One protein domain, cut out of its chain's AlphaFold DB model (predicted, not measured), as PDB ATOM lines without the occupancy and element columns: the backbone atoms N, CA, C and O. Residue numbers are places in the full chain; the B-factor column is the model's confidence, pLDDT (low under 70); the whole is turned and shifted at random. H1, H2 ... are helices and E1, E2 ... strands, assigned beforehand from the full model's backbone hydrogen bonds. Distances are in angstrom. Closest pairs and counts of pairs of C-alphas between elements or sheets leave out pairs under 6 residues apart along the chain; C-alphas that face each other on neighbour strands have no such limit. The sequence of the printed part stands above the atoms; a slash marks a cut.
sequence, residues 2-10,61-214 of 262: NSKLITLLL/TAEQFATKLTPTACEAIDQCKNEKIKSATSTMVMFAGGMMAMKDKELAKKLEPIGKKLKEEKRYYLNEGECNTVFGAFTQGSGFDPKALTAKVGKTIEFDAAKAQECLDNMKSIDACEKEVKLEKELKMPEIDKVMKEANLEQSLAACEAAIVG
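This is residues 2 to 10 and 61 to 214 of the 262 residues of an uncharacterized protein of Persicimonas caeni (UniProt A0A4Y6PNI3). Helix H2 packs between H5, from the up-and-down bundle H3, H4, H5, and H7, which has H10 side by side with it. H9 packs across H3 at residues 84 to 88, while H6 and a tiny sheet of E1 and E2 lie at one end of the long axis. The 163 printed residues have ten named helices and two named strands, in the order H1, H2, H3, H4, H5, H6, E1, H7, H8, H9, H10, E2. The sheet, E1 - E2, is antiparallel and the class is mostly helix. The whole is compact, with a radius of gyration of the C-alphas of 15.5 A and spans of 47 by 37 by 24 A.

H1, residues 6 to 9, touches H10, residues 201 to 210; their closest C-alphas, Ile 6 and Glu 209, are 6.2 A apart. H2, residues 62 to 79, has a kink of 30 degrees near residue 69. Its residues 62 to 67 touch H6, residues 146 to 152, closest at C-alphas 63 and 146, 4.6 A. Its residues 70 to 78 touch H5, residues 128 to 141, closest at C-alphas 74 and 128, 5.1 A. H2 touches H7, residues 161 to 172, the same way at a shallow tilt of 13 degrees, closest at C-alphas 76 and 172, 5.2 A. H3, residues 83 to 101, and H4, residues 105 to 120, form a helical hairpin, closest at C-alphas 101 and 108, 4.5 A. H4 and H5 form another, closest at C-alphas 114 and 130, 6.6 A. E1, residues 157 to 159, and E2, residues 212 to 214, are antiparallel, with N 158 and O 213 within hydrogen-bond range at 2.8 A. H8, residues 175 to 178, is close to but not clearly touching H3, closest at C-alphas 177 and 85, 7.1 A. H9, residues 189 to 198, touches H3 at a steep tilt of 57 degrees, closest at C-alphas 192 and 88, 5.0 A. H7 and H10 touch, opposite ways at a shallow tilt of 20 degrees, closest at C-alphas 167 and 208, 4.7 A. Every O i to N i+4 pair is within hydrogen-bond range in H3, H5 and H9; the counts are 12 of 14 in H2, 9 of 12 in H4, 2 of 3 in H6, 7 of 8 in H7 and 4 of 6 in H10, while H1 and H8 are too short for such a pair.

C-alpha 6, where H1 begins, is at (314.944, 326.531, 414.598). H2 is 25.2 A long, H3 25.8 A, H4 22.9 A and H5 19.6 A. E2 ends with C-alpha 214 at (304.544, 318.511, 410.958).

The C-alphas farthest apart, Lys 155 and Glu 184, are 48.1 A apart. Residues 11 to 60 are not printed, and C-alphas 10 and 61 are 22.4 A apart across that cut. Of the links printed whole, none is long. Residues 2 to 10 have pLDDT under 70.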
ATOM      1  N   ASN A   2     309.230 332.470 411.998       30.58
ATOM      2  CA  ASN A   2     308.839 331.152 411.464       30.58
ATOM      3  C   ASN A   2     309.984 330.180 411.676       30.58
ATOM      4  O   ASN A   2     311.097 330.405 411.229       30.58
ATOM      5  N   SER A   3     309.701 329.289 412.615       35.62
ATOM      6  CA  SER A   3     310.684 328.706 413.496       35.62
ATOM      7  C   SER A   3     309.930 327.624 414.266       35.62
ATOM      8  O   SER A   3     308.978 327.904 415.011       35.62
ATOM      9  N   LYS A   4     310.287 326.377 413.984       47.12
ATOM     10  CA  LYS A   4     309.701 325.147 414.531       47.12
ATOM     11  C   LYS A   4     310.744 324.094 414.852       47.12
ATOM     12  O   LYS A   4     310.572 323.395 415.839       47.12
ATOM     13  N   LEU A   5     311.829 324.053 414.086       37.84
ATOM     14  CA  LEU A   5     313.021 323.269 414.388       37.84
ATOM     15  C   LEU A   5     314.218 324.179 414.645       37.84
ATOM     16  O   LEU A   5     314.976 323.901 415.557       37.84
ATOM     17  N   ILE A   6     314.271 325.362 414.033       38.59
ATOM     18  CA  ILE A   6     314.944 326.531 414.598       38.59
ATOM     19  C   ILE A   6     314.268 326.894 415.926       38.59
ATOM     20  O   ILE A   6     314.983 327.210 416.842       38.59
ATOM     21  N   THR A   7     312.963 326.716 416.173       42.28
ATOM     22  CA  THR A   7     312.400 326.829 417.555       42.28
ATOM     23  C   THR A   7     312.554 325.530 418.366       42.28
ATOM     24  O   THR A   7     311.924 325.376 419.398       42.28
ATOM     25  N   LEU A   8     313.393 324.570 417.962       41.53
ATOM     26  CA  LEU A   8     313.664 323.364 418.766       41.53
ATOM     27  C   LEU A   8     315.164 323.217 419.032       41.53
ATOM     28  O   LEU A   8     315.578 323.319 420.186       41.53
ATOM     29  N   LEU A   9     315.983 323.221 417.978       44.97
ATOM     30  CA  LEU A   9     317.409 323.565 418.025       44.97
ATOM     31  C   LEU A   9     317.645 324.942 418.651       44.97
ATOM     32  O   LEU A   9     318.581 325.060 419.424       44.97
ATOM     33  N   LEU A  10     316.782 325.946 418.421       41.56
ATOM     34  CA  LEU A  10     316.733 327.178 419.223       41.56
ATOM     35  C   LEU A  10     315.617 327.241 420.284       41.56
ATOM     36  O   LEU A  10     315.462 328.306 420.842       41.56
ATOM     37  N   THR A  61     318.486 308.057 407.332       94.75
ATOM     38  CA  THR A  61     317.191 307.769 407.976       94.75
ATOM     39  C   THR A  61     316.896 308.742 409.122       94.75
ATOM     40  O   THR A  61     317.807 309.342 409.691       94.75
ATOM     41  N   ALA A  62     315.628 308.861 409.532       90.94
ATOM     42  CA  ALA A  62     315.249 309.681 410.689       90.94
ATOM     43  C   ALA A  62     315.934 309.224 411.994       90.94
ATOM     44  O   ALA A  62     316.361 310.055 412.794       90.94
ATOM     45  N   GLU A  63     316.114 307.911 412.178       93.31
ATOM     46  CA  GLU A  63     316.853 307.336 413.307       93.31
ATOM     47  C   GLU A  63     318.334 307.749 413.278       93.31
ATOM     48  O   GLU A  63     318.885 308.196 414.289       93.31
ATOM     49  N   GLN A  64     318.978 307.660 412.108       94.56
ATOM     50  CA  GLN A  64     320.363 308.093 411.920       94.56
ATOM     51  C   GLN A  64     320.516 309.605 412.111       94.56
ATOM     52  O   GLN A  64     321.488 310.035 412.727       94.56
ATOM     53  N   PHE A  65     319.566 310.408 411.622       92.06
ATOM     54  CA  PHE A  65     319.549 311.854 411.818       92.06
ATOM     55  C   PHE A  65     319.451 312.210 413.303       92.06
ATOM     56  O   PHE A  65     320.341 312.887 413.809       92.06
ATOM     57  N   ALA A  66     318.454 311.692 414.027       89.88
ATOM     58  CA  ALA A  66     318.300 311.928 415.466       89.88
ATOM     59  C   ALA A  66     319.531 311.478 416.273       89.88
ATOM     60  O   ALA A  66     319.965 312.174 417.189       89.88
ATOM     61  N   THR A  67     320.139 310.349 415.894       91.81
ATOM     62  CA  THR A  67     321.361 309.833 416.535       91.81
ATOM     63  C   THR A  67     322.576 310.732 416.279       91.81
ATOM     64  O   THR A  67     323.391 310.929 417.178       91.81
ATOM     65  N   LYS A  68     322.708 311.294 415.070       92.81
ATOM     66  CA  LYS A  68     323.827 312.171 414.680       92.81
ATOM     67  C   LYS A  68     323.635 313.633 415.096       92.81
ATOM     68  O   LYS A  68     324.635 314.326 415.264       92.81
ATOM     69  N   LEU A  69     322.399 314.111 415.267       88.88
ATOM     70  CA  LEU A  69     322.065 315.522 415.514       88.88
ATOM     71  C   LEU A  69     322.798 316.086 416.739       88.88
ATOM     72  O   LEU A  69     323.545 317.055 416.621       88.88
ATOM     73  N   THR A  70     322.633 315.437 417.894       89.44
ATOM     74  CA  THR A  70     323.253 315.828 419.169       89.44
ATOM     75  C   THR A  70     324.788 315.856 419.124       89.44
ATOM     76  O   THR A  70     325.345 316.922 419.399       89.44
ATOM     77  N   PRO A  71     325.497 314.771 418.744       91.31
ATOM     78  CA  PRO A  71     326.956 314.801 418.687       91.31
ATOM     79  C   PRO A  71     327.482 315.776 417.629       91.31
ATOM     80  O   PRO A  71     328.408 316.517 417.934       91.31
ATOM     81  N   THR A  72     326.860 315.878 416.445       90.19
ATOM     82  CA  THR A  72     327.294 316.840 415.406       90.19
ATOM     83  C   THR A  72     327.167 318.286 415.888       90.19
ATOM     84  O   THR A  72     328.080 319.085 415.691       90.19
ATOM     85  N   ALA A  73     326.058 318.631 416.553       89.19
ATOM     86  CA  ALA A  73     325.877 319.960 417.127       89.19
ATOM     87  C   ALA A  73     326.924 320.238 418.217       89.19
ATOM     88  O   ALA A  73     327.570 321.283 418.198       89.19
ATOM     89  N   CYS A  74     327.132 319.302 419.146       90.75
ATOM     90  CA  CYS A  74     328.075 319.475 420.248       90.75
ATOM     91  C   CYS A  74     329.545 319.504 419.804       90.75
ATOM     92  O   CYS A  74     330.311 320.297 420.351       90.75
ATOM     93  N   GLU A  75     329.923 318.728 418.788       91.19
ATOM     94  CA  GLU A  75     331.237 318.792 418.143       91.19
ATOM     95  C   GLU A  75     331.448 320.157 417.469       91.19
ATOM     96  O   GLU A  75     332.451 320.822 417.728       91.19
ATOM     97  N   ALA A  76     330.481 320.632 416.675       89.56
ATOM     98  CA  ALA A  76     330.554 321.945 416.034       89.56
ATOM     99  C   ALA A  76     330.675 323.090 417.057       89.56
ATOM    100  O   ALA A  76     331.440 324.039 416.864       89.56
ATOM    101  N   ILE A  77     329.960 322.986 418.183       89.62
ATOM    102  CA  ILE A  77     330.066 323.930 419.302       89.62
ATOM    103  C   ILE A  77     331.458 323.861 419.934       89.62
ATOM    104  O   ILE A  77     332.050 324.913 420.159       89.62
ATOM    105  N   ASP A  78     332.012 322.676 420.201       90.12
ATOM    106  CA  ASP A  78     333.342 322.524 420.810       90.12
ATOM    107  C   ASP A  78     334.473 322.998 419.874       90.12
ATOM    108  O   ASP A  78     335.410 323.668 420.312       90.12
ATOM    109  N   GLN A  79     334.333 322.798 418.562       91.50
ATOM    110  CA  GLN A  79     335.289 323.264 417.548       91.50
ATOM    111  C   GLN A  79     335.164 324.765 417.219       91.50
ATOM    112  O   GLN A  79     336.103 325.366 416.689       91.50
ATOM    113  N   CYS A  80     334.046 325.407 417.574       92.31
ATOM    114  CA  CYS A  80     333.796 326.826 417.319       92.31
ATOM    115  C   CYS A  80     334.887 327.733 417.936       92.31
ATOM    116  O   CYS A  80     335.113 327.742 419.149       92.31
ATOM    117  N   LYS A  81     335.559 328.550 417.115       94.25
ATOM    118  CA  LYS A  81     336.620 329.489 417.553       94.25
ATOM    119  C   LYS A  81     336.059 330.793 418.132       94.25
ATOM    120  O   LYS A  81     336.788 331.592 418.720       94.25
ATOM    121  N   ASN A  82     334.760 331.010 417.969       93.75
ATOM    122  CA  ASN A  82     334.044 332.171 418.470       93.75
ATOM    123  C   ASN A  82     333.482 331.874 419.871       93.75
ATOM    124  O   ASN A  82     332.400 331.304 420.019       93.75
ATOM    125  N   GLU A  83     334.206 332.276 420.917       94.25
ATOM    126  CA  GLU A  83     333.824 332.034 422.314       94.25
ATOM    127  C   GLU A  83     332.501 332.719 422.694       94.25
ATOM    128  O   GLU A  83     331.796 332.244 423.586       94.25
ATOM    129  N   LYS A  84     332.115 333.802 421.996       93.31
ATOM    130  CA  LYS A  84     330.795 334.423 422.182       93.31
ATOM    131  C   LYS A  84     329.681 333.505 421.703       93.31
ATOM    132  O   LYS A  84     328.695 333.366 422.418       93.31
ATOM    133  N   ILE A  85     329.844 332.854 420.548       90.69
ATOM    134  CA  ILE A  85     328.873 331.860 420.068       90.69
ATOM    135  C   ILE A  85     328.870 330.658 421.009       90.69
ATOM    136  O   ILE A  85     327.813 330.337 421.535       90.69
ATOM    137  N   LYS A  86     330.035 330.081 421.345       91.31
ATOM    138  CA  LYS A  86     330.133 328.982 422.331       91.31
ATOM    139  C   LYS A  86     329.376 329.266 423.625       91.31
ATOM    140  O   LYS A  86     328.660 328.396 424.122       91.31
ATOM    141  N   SER A  87     329.535 330.466 424.183       92.19
ATOM    142  CA  SER A  87     328.880 330.848 425.434       92.19
ATOM    143  C   SER A  87     327.399 331.168 425.270       92.19
ATOM    144  O   SER A  87     326.610 330.733 426.109       92.19
ATOM    145  N   ALA A  88     327.008 331.858 424.194       90.62
ATOM    146  CA  ALA A  88     325.608 332.084 423.847       90.62
ATOM    147  C   ALA A  88     324.865 330.744 423.749       90.62
ATOM    148  O   ALA A  88     323.923 330.507 424.506       90.62
ATOM    149  N   THR A  89     325.395 329.832 422.931       87.44
ATOM    150  CA  THR A  89     324.959 328.442 422.807       87.44
ATOM    151  C   THR A  89     324.836 327.751 424.156       87.44
ATOM    152  O   THR A  89     323.762 327.303 424.544       87.44
ATOM    153  N   SER A  90     325.939 327.667 424.894       89.56
ATOM    154  CA  SER A  90     326.012 326.869 426.116       89.56
ATOM    155  C   SER A  90     325.079 327.377 427.206       89.56
ATOM    156  O   SER A  90     324.452 326.578 427.895       89.56
ATOM    157  N   THR A  91     324.967 328.701 427.347       89.19
ATOM    158  CA  THR A  91     324.035 329.336 428.286       89.19
ATOM    159  C   THR A  91     322.603 328.924 427.983       89.19
ATOM    160  O   THR A  91     321.844 328.607 428.898       89.19
ATOM    161  N   MET A  92     322.231 328.897 426.706       85.81
ATOM    162  CA  MET A  92     320.869 328.575 426.321       85.81
ATOM    163  C   MET A  92     320.576 327.066 426.351       85.81
ATOM    164  O   MET A  92     319.519 326.672 426.837       85.81
ATOM    165  N   VAL A  93     321.531 326.215 425.958       85.19
ATOM    166  CA  VAL A  93     321.418 324.752 426.091       85.19
ATOM    167  C   VAL A  93     321.265 324.376 427.570       85.19
ATOM    168  O   VAL A  93     320.373 323.604 427.923       85.19
ATOM    169  N   MET A  94     322.044 325.000 428.465       87.94
ATOM    170  CA  MET A  94     321.880 324.872 429.921       87.94
ATOM    171  C   MET A  94     320.530 325.393 430.425       87.94
ATOM    172  O   MET A  94     319.958 324.801 431.340       87.94
ATOM    173  N   PHE A  95     320.005 326.480 429.855       86.50
ATOM    174  CA  PHE A  95     318.692 327.020 430.214       86.50
ATOM    175  C   PHE A  95     317.561 326.054 429.832       86.50
ATOM    176  O   PHE A  95     316.712 325.745 430.668       86.50
ATOM    177  N   ALA A  96     317.593 325.512 428.614       82.31
ATOM    178  CA  ALA A  96     316.621 324.539 428.130       82.31
ATOM    179  C   ALA A  96     316.693 323.218 428.904       82.31
ATOM    180  O   ALA A  96     315.681 322.754 429.429       82.31
ATOM    181  N   GLY A  97     317.894 322.656 429.076       83.06
ATOM    182  CA  GLY A  97     318.104 321.479 429.920       83.06
ATOM    183  C   GLY A  97     317.645 321.717 431.363       83.06
ATOM    184  O   GLY A  97     316.980 320.865 431.946       83.06
ATOM    185  N   GLY A  98     317.914 322.904 431.916       85.38
ATOM    186  CA  GLY A  98     317.446 323.324 433.237       85.38
ATOM    187  C   GLY A  98     315.920 323.397 433.357       85.38
ATOM    188  O   GLY A  98     315.375 323.012 434.388       85.38
ATOM    189  N   MET A  99     315.211 323.823 432.307       83.94
ATOM    190  CA  MET A  99     313.743 323.786 432.259       83.94
ATOM    191  C   MET A  99     313.195 322.358 432.211       83.94
ATOM    192  O   MET A  99     312.218 322.060 432.901       83.94
ATOM    193  N   MET A 100     313.832 321.458 431.458       81.56
ATOM    194  CA  MET A 100     313.448 320.042 431.430       81.56
ATOM    195  C   MET A 100     313.730 319.365 432.783       81.56
ATOM    196  O   MET A 100     312.889 318.630 433.299       81.56
ATOM    197  N   ALA A 101     314.845 319.709 433.434       84.12
ATOM    198  CA  ALA A 101     315.205 319.252 434.778       84.12
ATOM    199  C   ALA A 101     314.208 319.672 435.880       84.12
ATOM    200  O   ALA A 101     314.136 319.020 436.917       84.12
ATOM    201  N   MET A 102     313.406 320.727 435.681       84.69
ATOM    202  CA  MET A 102     312.321 321.059 436.621       84.69
ATOM    203  C   MET A 102     311.177 320.035 436.593       84.69
ATOM    204  O   MET A 102     310.415 319.952 437.556       84.69
ATOM    205  N   LYS A 103     311.051 319.266 435.502       81.62
ATOM    206  CA  LYS A 103     310.055 318.199 435.330       81.62
ATOM    207  C   LYS A 103     310.644 316.802 435.559       81.62
ATOM    208  O   LYS A 103     309.919 315.909 435.982       81.62
ATOM    209  N   ASP A 104     311.947 316.629 435.335       83.69
ATOM    210  CA  ASP A 104     312.671 315.367 435.513       83.69
ATOM    211  C   ASP A 104     313.771 315.486 436.592       83.69
ATOM    212  O   ASP A 104     314.815 316.117 436.403       83.69
ATOM    213  N   LYS A 105     313.547 314.817 437.734       87.31
ATOM    214  CA  LYS A 105     314.482 314.767 438.872       87.31
ATOM    215  C   LYS A 105     315.786 314.018 438.559       87.31
ATOM    216  O   LYS A 105     316.810 314.337 439.161       87.31
ATOM    217  N   GLU A 106     315.775 313.034 437.662       87.44
ATOM    218  CA  GLU A 106     316.992 312.327 437.241       87.44
ATOM    219  C   GLU A 106     317.825 313.199 436.302       87.44
ATOM    220  O   GLU A 106     319.053 313.231 436.411       87.44
ATOM    221  N   LEU A 107     317.172 313.983 435.441       85.12
ATOM    222  CA  LEU A 107     317.857 315.001 434.655       85.12
ATOM    223  C   LEU A 107     318.469 316.090 435.548       85.12
ATOM    224  O   LEU A 107     319.638 316.428 435.366       85.12
ATOM    225  N   ALA A 108     317.751 316.583 436.561       88.44
ATOM    226  CA  ALA A 108     318.301 317.556 437.510       88.44
ATOM    227  C   ALA A 108     319.626 317.086 438.138       88.44
ATOM    228  O   ALA A 108     320.610 317.830 438.125       88.44
ATOM    229  N   LYS A 109     319.696 315.821 438.581       91.31
ATOM    230  CA  LYS A 109     320.926 315.204 439.115       91.31
ATOM    231  C   LYS A 109     322.073 315.142 438.099       91.31
ATOM    232  O   LYS A 109     323.230 315.224 438.500       91.31
ATOM    233  N   LYS A 110     321.780 314.988 436.802       89.38
ATOM    234  CA  LYS A 110     322.790 314.980 435.726       89.38
ATOM    235  C   LYS A 110     323.311 316.384 435.404       89.38
ATOM    236  O   LYS A 110     324.496 316.530 435.115       89.38
ATOM    237  N   LEU A 111     322.460 317.412 435.467       90.56
ATOM    238  CA  LEU A 111     322.841 318.788 435.113       90.56
ATOM    239  C   LEU A 111     323.491 319.569 436.265       90.56
ATOM    240  O   LEU A 111     324.332 320.434 436.015       90.56
ATOM    241  N   GLU A 112     323.149 319.263 437.520       92.25
ATOM    242  CA  GLU A 112     323.751 319.894 438.704       92.25
ATOM    243  C   GLU A 112     325.299 319.869 438.713       92.25
ATOM    244  O   GLU A 112     325.895 320.945 438.852       92.25
ATOM    245  N   PRO A 113     325.991 318.723 438.515       94.06
ATOM    246  CA  PRO A 113     327.454 318.693 438.507       94.06
ATOM    247  C   PRO A 113     328.062 319.502 437.353       94.06
ATOM    248  O   PRO A 113     329.114 320.110 437.541       94.06
ATOM    249  N   ILE A 114     327.394 319.581 436.195       93.94
ATOM    250  CA  ILE A 114     327.831 320.406 435.056       93.94
ATOM    251  C   ILE A 114     327.768 321.890 435.441       93.94
ATOM    252  O   ILE A 114     328.766 322.607 435.353       93.94
ATOM    253  N   GLY A 115     326.620 322.345 435.952       91.88
ATOM    254  CA  GLY A 115     326.429 323.730 436.391       91.88
ATOM    255  C   GLY A 115     327.340 324.140 437.554       91.88
ATOM    256  O   GLY A 115     327.713 325.311 437.662       91.88
ATOM    257  N   LYS A 116     327.730 323.192 438.414       93.75
ATOM    258  CA  LYS A 116     328.739 323.396 439.461       93.75
ATOM    259  C   LYS A 116     330.146 323.534 438.867       93.75
ATOM    260  O   LYS A 116     330.815 324.528 439.141       93.75
ATOM    261  N   LYS A 117     330.558 322.597 438.009       94.56
ATOM    262  CA  LYS A 117     331.885 322.570 437.378       94.56
ATOM    263  C   LYS A 117     332.162 323.825 436.544       94.56
ATOM    264  O   LYS A 117     333.229 324.414 436.685       94.56
ATOM    265  N   LEU A 118     331.186 324.305 435.763       92.75
ATOM    266  CA  LEU A 118     331.299 325.570 435.019       92.75
ATOM    267  C   LEU A 118     331.641 326.762 435.933       92.75
ATOM    268  O   LEU A 118     332.505 327.572 435.597       92.75
ATOM    269  N   LYS A 119     331.009 326.847 437.112       90.75
ATOM    270  CA  LYS A 119     331.260 327.911 438.101       90.75
ATOM    271  C   LYS A 119     332.627 327.772 438.770       90.75
ATOM    272  O   LYS A 119     333.309 328.778 438.953       90.75
ATOM    273  N   GLU A 120     333.023 326.553 439.130       94.56
ATOM    274  CA  GLU A 120     334.318 326.264 439.765       94.56
ATOM    275  C   GLU A 120     335.492 326.551 438.814       94.56
ATOM    276  O   GLU A 120     336.462 327.201 439.203       94.56
ATOM    277  N   GLU A 121     335.365 326.158 437.546       93.25
ATOM    278  CA  GLU A 121     336.366 326.376 436.492       93.25
ATOM    279  C   GLU A 121     336.278 327.773 435.845       93.25
ATOM    280  O   GLU A 121     337.112 328.118 435.011       93.25
ATOM    281  N   LYS A 122     335.280 328.589 436.225       89.69
ATOM    282  CA  LYS A 122     334.971 329.911 435.642       89.69
ATOM    283  C   LYS A 122     334.811 329.884 434.114       89.69
ATOM    284  O   LYS A 122     335.177 330.840 433.430       89.69
ATOM    285  N   ARG A 123     334.255 328.794 433.579       91.00
ATOM    286  CA  ARG A 123     333.929 328.651 432.155       91.00
ATOM    287  C   ARG A 123     332.522 329.157 431.865       91.00
ATOM    288  O   ARG A 123     331.589 328.909 432.623       91.00
ATOM    289  N   TYR A 124     332.369 329.792 430.706       89.31
ATOM    290  CA  TYR A 124     331.088 330.296 430.200       89.31
ATOM    291  C   TYR A 124     330.473 329.410 429.108       89.31
ATOM    292  O   TYR A 124     329.471 329.790 428.504       89.31
ATOM    293  N   TYR A 125     331.094 328.262 428.823       91.44
ATOM    294  CA  TYR A 125     330.654 327.316 427.807       91.44
ATOM    295  C   TYR A 125     330.920 325.863 428.209       91.44
ATOM    296  O   TYR A 125     331.880 325.572 428.929       91.44
ATOM    297  N   LEU A 126     330.051 324.972 427.731       91.06
ATOM    298  CA  LEU A 126     330.148 323.519 427.847       91.06
ATOM    299  C   LEU A 126     331.294 323.013 426.958       91.06
ATOM    300  O   LEU A 126     331.561 323.600 425.912       91.06
ATOM    301  N   ASN A 127     331.947 321.922 427.358       92.12
ATOM    302  CA  ASN A 127     332.693 321.088 426.406       92.12
ATOM    303  C   ASN A 127     331.751 320.087 425.721       92.12
ATOM    304  O   ASN A 127     330.607 319.915 426.147       92.12
ATOM    305  N   GLU A 128     332.247 319.397 424.700       91.69
ATOM    306  CA  GLU A 128     331.509 318.392 423.927       91.69
ATOM    307  C   GLU A 128     330.722 317.384 424.798       91.69
ATOM    308  O   GLU A 128     329.534 317.159 424.572       91.69
ATOM    309  N   GLY A 129     331.332 316.804 425.841       92.75
ATOM    310  CA  GLY A 129     330.675 315.811 426.710       92.75
ATOM    311  C   GLY A 129     329.591 316.403 427.622       92.75
ATOM    312  O   GLY A 129     328.529 315.805 427.828       92.75
ATOM    313  N   GLU A 130     329.828 317.608 428.142       93.81
ATOM    314  CA  GLU A 130     328.836 318.378 428.900       93.81
ATOM    315  C   GLU A 130     327.662 318.794 427.997       93.81
ATOM    316  O   GLU A 130     326.506 318.654 428.393       93.81
ATOM    317  N   CYS A 131     327.943 319.213 426.758       91.62
ATOM    318  CA  CYS A 131     326.942 319.516 425.738       91.62
ATOM    319  C   CYS A 131     326.095 318.286 425.396       91.62
ATOM    320  O   CYS A 131     324.875 318.349 425.527       91.62
ATOM    321  N   ASN A 132     326.721 317.152 425.057       90.81
ATOM    322  CA  ASN A 132     326.021 315.906 424.730       90.81
ATOM    323  C   ASN A 132     325.075 315.470 425.865       90.81
ATOM    324  O   ASN A 132     323.959 315.022 425.607       90.81
ATOM    325  N   THR A 133     325.486 315.656 427.125       90.25
ATOM    326  CA  THR A 133     324.653 315.336 428.298       90.25
ATOM    327  C   THR A 133     323.415 316.232 428.396       90.25
ATOM    328  O   THR A 133     322.310 315.733 428.613       90.25
ATOM    329  N   VAL A 134     323.581 317.550 428.248       87.81
ATOM    330  CA  VAL A 134     322.477 318.517 428.381       87.81
ATOM    331  C   VAL A 134     321.536 318.434 427.177       87.81
ATOM    332  O   VAL A 134     320.316 318.373 427.334       87.81
ATOM    333  N   PHE A 135     322.103 318.401 425.972       84.38
ATOM    334  CA  PHE A 135     321.367 318.427 424.716       84.38
ATOM    335  C   PHE A 135     320.681 317.084 424.428       84.38
ATOM    336  O   PHE A 135     319.507 317.075 424.071       84.38
ATOM    337  N   GLY A 136     321.337 315.950 424.709       83.00
ATOM    338  CA  GLY A 136     320.728 314.618 424.599       83.00
ATOM    339  C   GLY A 136     319.508 314.434 425.511       83.00
ATOM    340  O   GLY A 136     318.511 313.821 425.124       83.00
ATOM    341  N   ALA A 137     319.540 315.027 426.705       80.75
ATOM    342  CA  ALA A 137     318.390 315.039 427.598       80.75
ATOM    343  C   ALA A 137     317.265 315.972 427.124       80.75
ATOM    344  O   ALA A 137     316.089 315.640 427.273       80.75
ATOM    345  N   PHE A 138     317.608 317.115 426.522       81.56
ATOM    346  CA  PHE A 138     316.633 317.984 425.870       81.56
ATOM    347  C   PHE A 138     315.948 317.276 424.688       81.56
ATOM    348  O   PHE A 138     314.719 317.299 424.612       81.56
ATOM    349  N   THR A 139     316.696 316.580 423.821       81.12
ATOM    350  CA  THR A 139     316.119 315.798 422.712       81.12
ATOM    351  C   THR A 139     315.238 314.657 423.216       81.12
ATOM    352  O   THR A 139     314.136 314.480 422.708       81.12
ATOM    353  N   GLN A 140     315.644 313.935 424.266       80.00
ATOM    354  CA  GLN A 140     314.805 312.888 424.862       80.00
ATOM    355  C   GLN A 140     313.504 313.466 425.443       80.00
ATOM    356  O   GLN A 140     312.419 312.962 425.169       80.00
ATOM    357  N   GLY A 141     313.589 314.550 426.219       77.06
ATOM    358  CA  GLY A 141     312.422 315.164 426.854       77.06
ATOM    359  C   GLY A 141     311.472 315.898 425.899       77.06
ATOM    360  O   GLY A 141     310.367 316.236 426.310       77.06
ATOM    361  N   SER A 142     311.891 316.161 424.657       75.88
ATOM    362  CA  SER A 142     311.077 316.781 423.599       75.88
ATOM    363  C   SER A 142     310.603 315.779 422.539       75.88
ATOM    364  O   SER A 142     310.171 316.182 421.462       75.88
ATOM    365  N   GLY A 143     310.708 314.470 422.808       78.88
ATOM    366  CA  GLY A 143     310.290 313.421 421.874       78.88
ATOM    367  C   GLY A 143     311.102 313.397 420.574       78.88
ATOM    368  O   GLY A 143     310.580 312.992 419.537       78.88
ATOM    369  N   PHE A 144     312.347 313.871 420.618       81.69
ATOM    370  CA  PHE A 144     313.300 313.947 419.507       81.69
ATOM    371  C   PHE A 144     314.394 312.868 419.584       81.69
ATOM    372  O   PHE A 144     315.351 312.900 418.811       81.69
ATOM    373  N   ASP A 145     314.281 311.910 420.513       85.00
ATOM    374  CA  ASP A 145     315.134 310.723 420.500       85.00
ATOM    375  C   ASP A 145     314.845 309.838 419.268       85.00
ATOM    376  O   ASP A 145     313.749 309.906 418.695       85.00
ATOM    377  N   PRO A 146     315.794 308.976 418.852       87.12
ATOM    378  CA  PRO A 146     315.662 308.219 417.610       87.12
ATOM    379  C   PRO A 146     314.429 307.309 417.541       87.12
ATOM    380  O   PRO A 146     313.904 307.095 416.448       87.12
ATOM    381  N   LYS A 147     313.930 306.797 418.675       89.94
ATOM    382  CA  LYS A 147     312.745 305.926 418.704       89.94
ATOM    383  C   LYS A 147     311.462 306.743 418.624       89.94
ATOM    384  O   LYS A 147     310.606 306.424 417.799       89.94
ATOM    385  N   ALA A 148     311.338 307.794 419.437       87.81
ATOM    386  CA  ALA A 148     310.164 308.666 419.430       87.81
ATOM    387  C   ALA A 148     309.974 309.361 418.074       87.81
ATOM    388  O   ALA A 148     308.862 309.371 417.544       87.81
ATOM    389  N   LEU A 149     311.062 309.861 417.474       86.25
ATOM    390  CA  LEU A 149     311.012 310.498 416.161       86.25
ATOM    391  C   LEU A 149     310.592 309.496 415.074       86.25
ATOM    392  O   LEU A 149     309.626 309.737 414.350       86.25
ATOM    393  N   THR A 150     311.262 308.341 414.989       91.31
ATOM    394  CA  THR A 150     310.967 307.314 413.972       91.31
ATOM    395  C   THR A 150     309.534 306.789 414.084       91.31
ATOM    396  O   THR A 150     308.878 306.572 413.068       91.31
ATOM    397  N   ALA A 151     308.992 306.663 415.301       93.19
ATOM    398  CA  ALA A 151     307.611 306.241 415.521       93.19
ATOM    399  C   ALA A 151     306.558 307.207 414.936       93.19
ATOM    400  O   ALA A 151     305.415 306.781 414.722       93.19
ATOM    401  N   LYS A 152     306.925 308.470 414.675       91.56
ATOM    402  CA  LYS A 152     306.049 309.544 414.174       91.56
ATOM    403  C   LYS A 152     306.168 309.790 412.670       91.56
ATOM    404  O   LYS A 152     305.218 310.307 412.073       91.56
ATOM    405  N   VAL A 153     307.287 309.401 412.048       93.50
ATOM    406  CA  VAL A 153     307.509 309.539 410.597       93.50
ATOM    407  C   VAL A 153     306.406 308.829 409.812       93.50
ATOM    408  O   VAL A 153     306.008 307.708 410.121       93.50
ATOM    409  N   GLY A 154     305.860 309.527 408.816       91.31
ATOM    410  CA  GLY A 154     304.736 309.070 408.001       91.31
ATOM    411  C   GLY A 154     303.361 309.240 408.660       91.31
ATOM    412  O   GLY A 154     302.368 309.244 407.938       91.31
ATOM    413  N   LYS A 155     303.290 309.431 409.987       93.69
ATOM    414  CA  LYS A 155     302.037 309.572 410.753       93.69
ATOM    415  C   LYS A 155     301.727 311.035 411.067       93.69
ATOM    416  O   LYS A 155     300.817 311.609 410.483       93.69
ATOM    417  N   THR A 156     302.497 311.634 411.975       91.56
ATOM    418  CA  THR A 156     302.322 313.021 412.447       91.56
ATOM    419  C   THR A 156     303.414 313.957 411.935       91.56
ATOM    420  O   THR A 156     303.246 315.174 412.001       91.56
ATOM    421  N   ILE A 157     304.492 313.410 411.359       91.06
ATOM    422  CA  ILE A 157     305.534 314.163 410.652       91.06
ATOM    423  C   ILE A 157     305.881 313.545 409.296       91.06
ATOM    424  O   ILE A 157     305.712 312.350 409.053       91.06
ATOM    425  N   GLU A 158     306.411 314.379 408.416       93.19
ATOM    426  CA  GLU A 158     307.170 314.024 407.223       93.19
ATOM    427  C   GLU A 158     308.663 314.231 407.508       93.19
ATOM    428  O   GLU A 158     309.017 315.089 408.317       93.19
ATOM    429  N   PHE A 159     309.529 313.438 406.875       91.88
ATOM    430  CA  PHE A 159     310.978 313.520 407.052       91.88
ATOM    431  C   PHE A 159     311.668 313.597 405.687       91.88
ATOM    432  O   PHE A 159     311.427 312.747 404.830       91.88
ATOM    433  N   ASP A 160     312.521 314.603 405.503       93.69
ATOM    434  CA  ASP A 160     313.312 314.822 404.291       93.69
ATOM    435  C   ASP A 160     314.780 314.472 404.576       93.69
ATOM    436  O   ASP A 160     315.491 315.192 405.283       93.69
ATOM    437  N   ALA A 161     315.236 313.350 404.015       94.44
ATOM    438  CA  ALA A 161     316.592 312.836 404.195       94.44
ATOM    439  C   ALA A 161     317.677 313.765 403.622       94.44
ATOM    440  O   ALA A 161     318.765 313.864 404.193       94.44
ATOM    441  N   ALA A 162     317.391 314.471 402.522       95.00
ATOM    442  CA  ALA A 162     318.342 315.393 401.906       95.00
ATOM    443  C   ALA A 162     318.514 316.644 402.777       95.00
ATOM    444  O   ALA A 162     319.638 317.080 403.024       95.00
ATOM    445  N   LYS A 163     317.414 317.174 403.325       93.19
ATOM    446  CA  LYS A 163     317.440 318.300 404.271       93.19
ATOM    447  C   LYS A 163     317.998 317.925 405.638       93.19
ATOM    448  O   LYS A 163     318.715 318.724 406.239       93.19
ATOM    449  N   ALA A 164     317.773 316.696 406.088       91.06
ATOM    450  CA  ALA A 164     318.421 316.143 407.270       91.06
ATOM    451  C   ALA A 164     319.948 316.048 407.102       91.06
ATOM    452  O   ALA A 164     320.686 316.407 408.018       91.06
ATOM    453  N   GLN A 165     320.440 315.633 405.931       93.75
ATOM    454  CA  GLN A 165     321.878 315.603 405.646       93.75
ATOM    455  C   GLN A 165     322.463 317.023 405.510       93.75
ATOM    456  O   GLN A 165     323.442 317.343 406.180       93.75
ATOM    457  N   GLU A 166     321.805 317.913 404.755       92.75
ATOM    458  CA  GLU A 166     322.170 319.336 404.629       92.75
ATOM    459  C   GLU A 166     322.241 320.033 406.004       92.75
ATOM    460  O   GLU A 166     323.159 320.806 406.264       92.75
ATOM    461  N   CYS A 167     321.335 319.702 406.933       89.56
ATOM    462  CA  CYS A 167     321.391 320.145 408.328       89.56
ATOM    463  C   CYS A 167     322.674 319.696 409.047       89.56
ATOM    464  O   CYS A 167     323.362 320.521 409.655       89.56
ATOM    465  N   LEU A 168     323.009 318.399 408.987       90.25
ATOM    466  CA  LEU A 168     324.206 317.858 409.640       90.25
ATOM    467  C   LEU A 168     325.494 318.490 409.091       90.25
ATOM    468  O   LEU A 168     326.436 318.700 409.852       90.25
ATOM    469  N   ASP A 169     325.543 318.815 407.801       91.38
ATOM    470  CA  ASP A 169     326.733 319.399 407.176       91.38
ATOM    471  C   ASP A 169     326.839 320.919 407.379       91.38
ATOM    472  O   ASP A 169     327.933 321.427 407.651       91.38
ATOM    473  N   ASN A 170     325.710 321.639 407.375       87.31
ATOM    474  CA  ASN A 170     325.671 323.065 407.708       87.31
ATOM    475  C   ASN A 170     326.086 323.333 409.162       87.31
ATOM    476  O   ASN A 170     326.760 324.327 409.425       87.31
ATOM    477  N   MET A 171     325.735 322.453 410.112       85.56
ATOM    478  CA  MET A 171     326.169 322.594 411.511       85.56
ATOM    479  C   MET A 171     327.693 322.533 411.669       85.56
ATOM    480  O   MET A 171     328.247 323.300 412.452       85.56
ATOM    481  N   LYS A 172     328.382 321.673 410.908       85.44
ATOM    482  CA  LYS A 172     329.856 321.571 410.930       85.44
ATOM    483  C   LYS A 172     330.540 322.822 410.364       85.44
ATOM    484  O   LYS A 172     331.691 323.090 410.692       85.44
ATOM    485  N   SER A 173     329.833 323.576 409.520       82.94
ATOM    486  CA  SER A 173     330.387 324.627 408.656       82.94
ATOM    487  C   SER A 173     329.733 325.990 408.921       82.94
ATOM    488  O   SER A 173     329.328 326.700 408.005       82.94
ATOM    489  N   ILE A 174     329.588 326.361 410.195       83.38
ATOM    490  CA  ILE A 174     329.033 327.662 410.589       83.38
ATOM    491  C   ILE A 174     330.113 328.747 410.422       83.38
ATOM    492  O   ILE A 174     330.987 328.883 411.280       83.38
ATOM    493  N   ASP A 175     330.017 329.582 409.379       86.31
ATOM    494  CA  ASP A 175     330.931 330.712 409.089       86.31
ATOM    495  C   ASP A 175     331.274 331.569 410.323       86.31
ATOM    496  O   ASP A 175     332.396 332.047 410.523       86.31
ATOM    497  N   ALA A 176     330.275 331.807 411.176       85.62
ATOM    498  CA  ALA A 176     330.417 332.640 412.361       85.62
ATOM    499  C   ALA A 176     331.319 332.006 413.443       85.62
ATOM    500  O   ALA A 176     331.870 332.732 414.276       85.62
ATOM    501  N   CYS A 177     331.508 330.683 413.398       87.12
ATOM    502  CA  CYS A 177     332.389 329.902 414.263       87.12
ATOM    503  C   CYS A 177     333.834 329.788 413.755       87.12
ATOM    504  O   CYS A 177     334.713 329.448 414.547       87.12
ATOM    505  N   GLU A 178     334.123 330.121 412.493       89.56
ATOM    506  CA  GLU A 178     335.500 330.133 411.977       89.56
ATOM    507  C   GLU A 178     336.335 331.304 412.519       89.56
ATOM    508  O   GLU A 178     337.566 331.231 412.597       89.56
ATOM    509  N   LYS A 179     335.668 332.399 412.896       89.44
ATOM    510  CA  LYS A 179     336.292 333.637 413.374       89.44
ATOM    511  C   LYS A 179     336.694 333.495 414.841       89.44
ATOM    512  O   LYS A 179     335.833 333.323 415.701       89.44
ATOM    513  N   GLU A 180     337.988 333.626 415.145       93.75
ATOM    514  CA  GLU A 180     338.451 333.693 416.538       93.75
ATOM    515  C   GLU A 180     337.927 334.975 417.197       93.75
ATOM    516  O   GLU A 180     338.258 336.090 416.790       93.75
ATOM    517  N   VAL A 181     337.096 334.814 418.227       93.56
ATOM    518  CA  VAL A 181     336.547 335.918 419.020       93.56
ATOM    519  C   VAL A 181     336.563 335.493 420.475       93.56
ATOM    520  O   VAL A 181     335.872 334.546 420.840       93.56
ATOM    521  N   LYS A 182     337.322 336.207 421.308       92.56
ATOM    522  CA  LYS A 182     337.433 335.901 422.738       92.56
ATOM    523  C   LYS A 182     336.303 336.514 423.555       92.56
ATOM    524  O   LYS A 182     335.739 337.554 423.195       92.56
ATOM    525  N   LEU A 183     335.979 335.851 424.657       92.00
ATOM    526  CA  LEU A 183     334.925 336.228 425.582       92.00
ATOM    527  C   LEU A 183     335.524 336.733 426.900       92.00
ATOM    528  O   LEU A 183     335.974 335.967 427.743       92.00
ATOM    529  N   GLU A 184     335.486 338.049 427.094       87.44
ATOM    530  CA  GLU A 184     336.063 338.704 428.280       87.44
ATOM    531  C   GLU A 184     335.183 338.591 429.540       87.44
ATOM    532  O   GLU A 184     335.651 338.828 430.653       87.44
ATOM    533  N   LYS A 185     333.892 338.283 429.370       89.56
ATOM    534  CA  LYS A 185     332.873 338.231 430.429       89.56
ATOM    535  C   LYS A 185     331.672 337.392 429.994       89.56
ATOM    536  O   LYS A 185     331.400 337.280 428.804       89.56
ATOM    537  N   GLU A 186     330.897 336.907 430.958       88.25
ATOM    538  CA  GLU A 186     329.597 336.267 430.723       88.25
ATOM    539  C   GLU A 186     328.659 337.152 429.876       88.25
ATOM    540  O   GLU A 186     328.543 338.363 430.113       88.25
ATOM    541  N   LEU A 187     327.978 336.550 428.893       89.50
ATOM    542  CA  LEU A 187     326.978 337.234 428.074       89.50
ATOM    543  C   LEU A 187     325.638 337.303 428.813       89.50
ATOM    544  O   LEU A 187     325.112 336.291 429.269       89.50
ATOM    545  N   LYS A 188     325.026 338.488 428.876       89.94
ATOM    546  CA  LYS A 188     323.636 338.627 429.345       89.94
ATOM    547  C   LYS A 188     322.654 338.274 428.227       89.94
ATOM    548  O   LYS A 188     322.973 338.480 427.062       89.94
ATOM    549  N   MET A 189     321.424 337.870 428.559       83.06
ATOM    550  CA  MET A 189     320.388 337.505 427.567       83.06
ATOM    551  C   MET A 189     320.247 338.459 426.353       83.06
ATOM    552  O   MET A 189     320.140 337.948 425.242       83.06
ATOM    553  N   PRO A 190     320.305 339.806 426.483       87.25
ATOM    554  CA  PRO A 190     320.263 340.702 425.317       87.25
ATOM    555  C   PRO A 190     321.530 340.657 424.445       87.25
ATOM    556  O   PRO A 190     321.471 340.905 423.246       87.25
ATOM    557  N   GLU A 191     322.686 340.355 425.041       90.31
ATOM    558  CA  GLU A 191     323.953 340.161 424.326       90.31
ATOM    559  C   GLU A 191     323.960 338.807 423.606       90.31
ATOM    560  O   GLU A 191     324.436 338.725 422.480       90.31
ATOM    561  N   ILE A 192     323.368 337.776 424.221       86.94
ATOM    562  CA  ILE A 192     323.166 336.450 423.622       86.94
ATOM    563  C   ILE A 192     322.247 336.548 422.391       86.94
ATOM    564  O   ILE A 192     322.651 336.130 421.312       86.94
ATOM    565  N   ASP A 193     321.058 337.151 422.515       84.69
ATOM    566  CA  ASP A 193     320.124 337.364 421.389       84.69
ATOM    567  C   ASP A 193     320.792 338.101 420.216       84.69
ATOM    568  O   ASP A 193     320.640 337.714 419.055       84.69
ATOM    569  N   LYS A 194     321.608 339.116 420.524       87.12
ATOM    570  CA  LYS A 194     322.401 339.833 419.527       87.12
ATOM    571  C   LYS A 194     323.443 338.932 418.850       87.12
ATOM    572  O   LYS A 194     323.503 338.922 417.624       87.12
ATOM    573  N   VAL A 195     324.240 338.181 419.615       87.44
ATOM    574  CA  VAL A 195     325.265 337.262 419.077       87.44
ATOM    575  C   VAL A 195     324.633 336.205 418.172       87.44
ATOM    576  O   VAL A 195     325.160 335.945 417.096       87.44
ATOM    577  N   MET A 196     323.487 335.647 418.563       83.06
ATOM    578  CA  MET A 196     322.763 334.644 417.776       83.06
ATOM    579  C   MET A 196     322.296 335.177 416.417       83.06
ATOM    580  O   MET A 196     322.435 334.487 415.406       83.06
ATOM    581  N   LYS A 197     321.806 336.422 416.380       82.56
ATOM    582  CA  LYS A 197     321.397 337.108 415.144       82.56
ATOM    583  C   LYS A 197     322.590 337.497 414.274       82.56
ATOM    584  O   LYS A 197     322.567 337.263 413.073       82.56
ATOM    585  N   GLU A 198     323.652 338.049 414.865       84.31
ATOM    586  CA  GLU A 198     324.885 338.402 414.142       84.31
ATOM    587  C   GLU A 198     325.612 337.169 413.578       84.31
ATOM    588  O   GLU A 198     326.279 337.268 412.550       84.31
ATOM    589  N   ALA A 199     325.462 336.007 414.220       81.44
ATOM    590  CA  ALA A 199     325.979 334.731 413.739       81.44
ATOM    591  C   ALA A 199     325.152 334.112 412.594       81.44
ATOM    592  O   ALA A 199     325.602 333.132 412.007       81.44
ATOM    593  N   ASN A 200     323.973 334.669 412.273       78.38
ATOM    594  CA  ASN A 200     323.075 334.207 411.205       78.38
ATOM    595  C   ASN A 200     322.732 332.700 411.281       78.38
ATOM    596  O   ASN A 200     322.530 332.032 410.267       78.38
ATOM    597  N   LEU A 201     322.663 332.161 412.503       75.62
ATOM    598  CA  LEU A 201     322.464 330.728 412.752       75.62
ATOM    599  C   LEU A 201     321.112 330.218 412.237       75.62
ATOM    600  O   LEU A 201     320.984 329.038 411.929       75.62
ATOM    601  N   GLU A 202     320.129 331.105 412.077       75.75
ATOM    602  CA  GLU A 202     318.853 330.791 411.426       75.75
ATOM    603  C   GLU A 202     319.061 330.278 409.990       75.75
ATOM    604  O   GLU A 202     318.444 329.291 409.603       75.75
ATOM    605  N   GLN A 203     319.979 330.866 409.213       78.88
ATOM    606  CA  GLN A 203     320.259 330.389 407.856       78.88
ATOM    607  C   GLN A 203     320.962 329.024 407.866       78.88
ATOM    608  O   GLN A 203     320.577 328.139 407.103       78.88
ATOM    609  N   SER A 204     321.951 328.822 408.744       76.62
ATOM    610  CA  SER A 204     322.655 327.535 408.873       76.62
ATOM    611  C   SER A 204     321.723 326.396 409.307       76.62
ATOM    612  O   SER A 204     321.900 325.257 408.882       76.62
ATOM    613  N   LEU A 205     320.707 326.697 410.121       81.94
ATOM    614  CA  LEU A 205     319.765 325.718 410.670       81.94
ATOM    615  C   LEU A 205     318.448 325.597 409.875       81.94
ATOM    616  O   LEU A 205     317.617 324.757 410.213       81.94
ATOM    617  N   ALA A 206     318.254 326.364 408.796       84.56
ATOM    618  CA  ALA A 206     317.047 326.295 407.961       84.56
ATOM    619  C   ALA A 206     316.833 324.901 407.338       84.56
ATOM    620  O   ALA A 206     315.708 324.405 407.270       84.56
ATOM    621  N   ALA A 207     317.920 324.227 406.948       87.44
ATOM    622  CA  ALA A 207     317.878 322.841 406.482       87.44
ATOM    623  C   ALA A 207     317.357 321.880 407.562       87.44
ATOM    624  O   ALA A 207     316.593 320.967 407.264       87.44
ATOM    625  N   CYS A 208     317.696 322.134 408.830       85.50
ATOM    626  CA  CYS A 208     317.191 321.353 409.951       85.50
ATOM    627  C   CYS A 208     315.677 321.508 410.114       85.50
ATOM    628  O   CYS A 208     315.026 320.544 410.490       85.50
ATOM    629  N   GLU A 209     315.096 322.674 409.798       79.81
ATOM    630  CA  GLU A 209     313.632 322.843 409.781       79.81
ATOM    631  C   GLU A 209     312.963 322.057 408.671       79.81
ATOM    632  O   GLU A 209     311.967 321.382 408.911       79.81
ATOM    633  N   ALA A 210     313.521 322.127 407.466       87.00
ATOM    634  CA  ALA A 210     312.978 321.414 406.320       87.00
ATOM    635  C   ALA A 210     313.112 319.884 406.459       87.00
ATOM    636  O   ALA A 210     312.359 319.154 405.824       87.00
ATOM    637  N   ALA A 211     314.022 319.399 407.312       90.19
ATOM    638  CA  ALA A 211     314.222 317.976 407.575       90.19
ATOM    639  C   ALA A 211     313.009 317.283 408.220       90.19
ATOM    640  O   ALA A 211     312.829 316.088 407.999       90.19
ATOM    641  N   ILE A 212     312.198 317.984 409.028       89.81
ATOM    642  CA  ILE A 212     311.027 317.410 409.717       89.81
ATOM    643  C   ILE A 212     309.841 318.376 409.634       89.81
ATOM    644  O   ILE A 212     309.836 319.440 410.254       89.81
ATOM    645  N   VAL A 213     308.797 317.965 408.915       90.06
ATOM    646  CA  VAL A 213     307.599 318.777 408.656       90.06
ATOM    647  C   VAL A 213     306.392 318.175 409.371       90.06
ATOM    648  O   VAL A 213     306.015 317.035 409.115       90.06
ATOM    649  N   GLY A 214     305.762 318.936 410.266       90.50
ATOM    650  CA  GLY A 214     304.544 318.511 410.958       90.50
ATOM    651  C   GLY A 214     303.332 318.369 410.031       90.50
ATOM    652  O   GLY A 214     303.157 319.164 409.105       90.50
TER     653      GLY A 214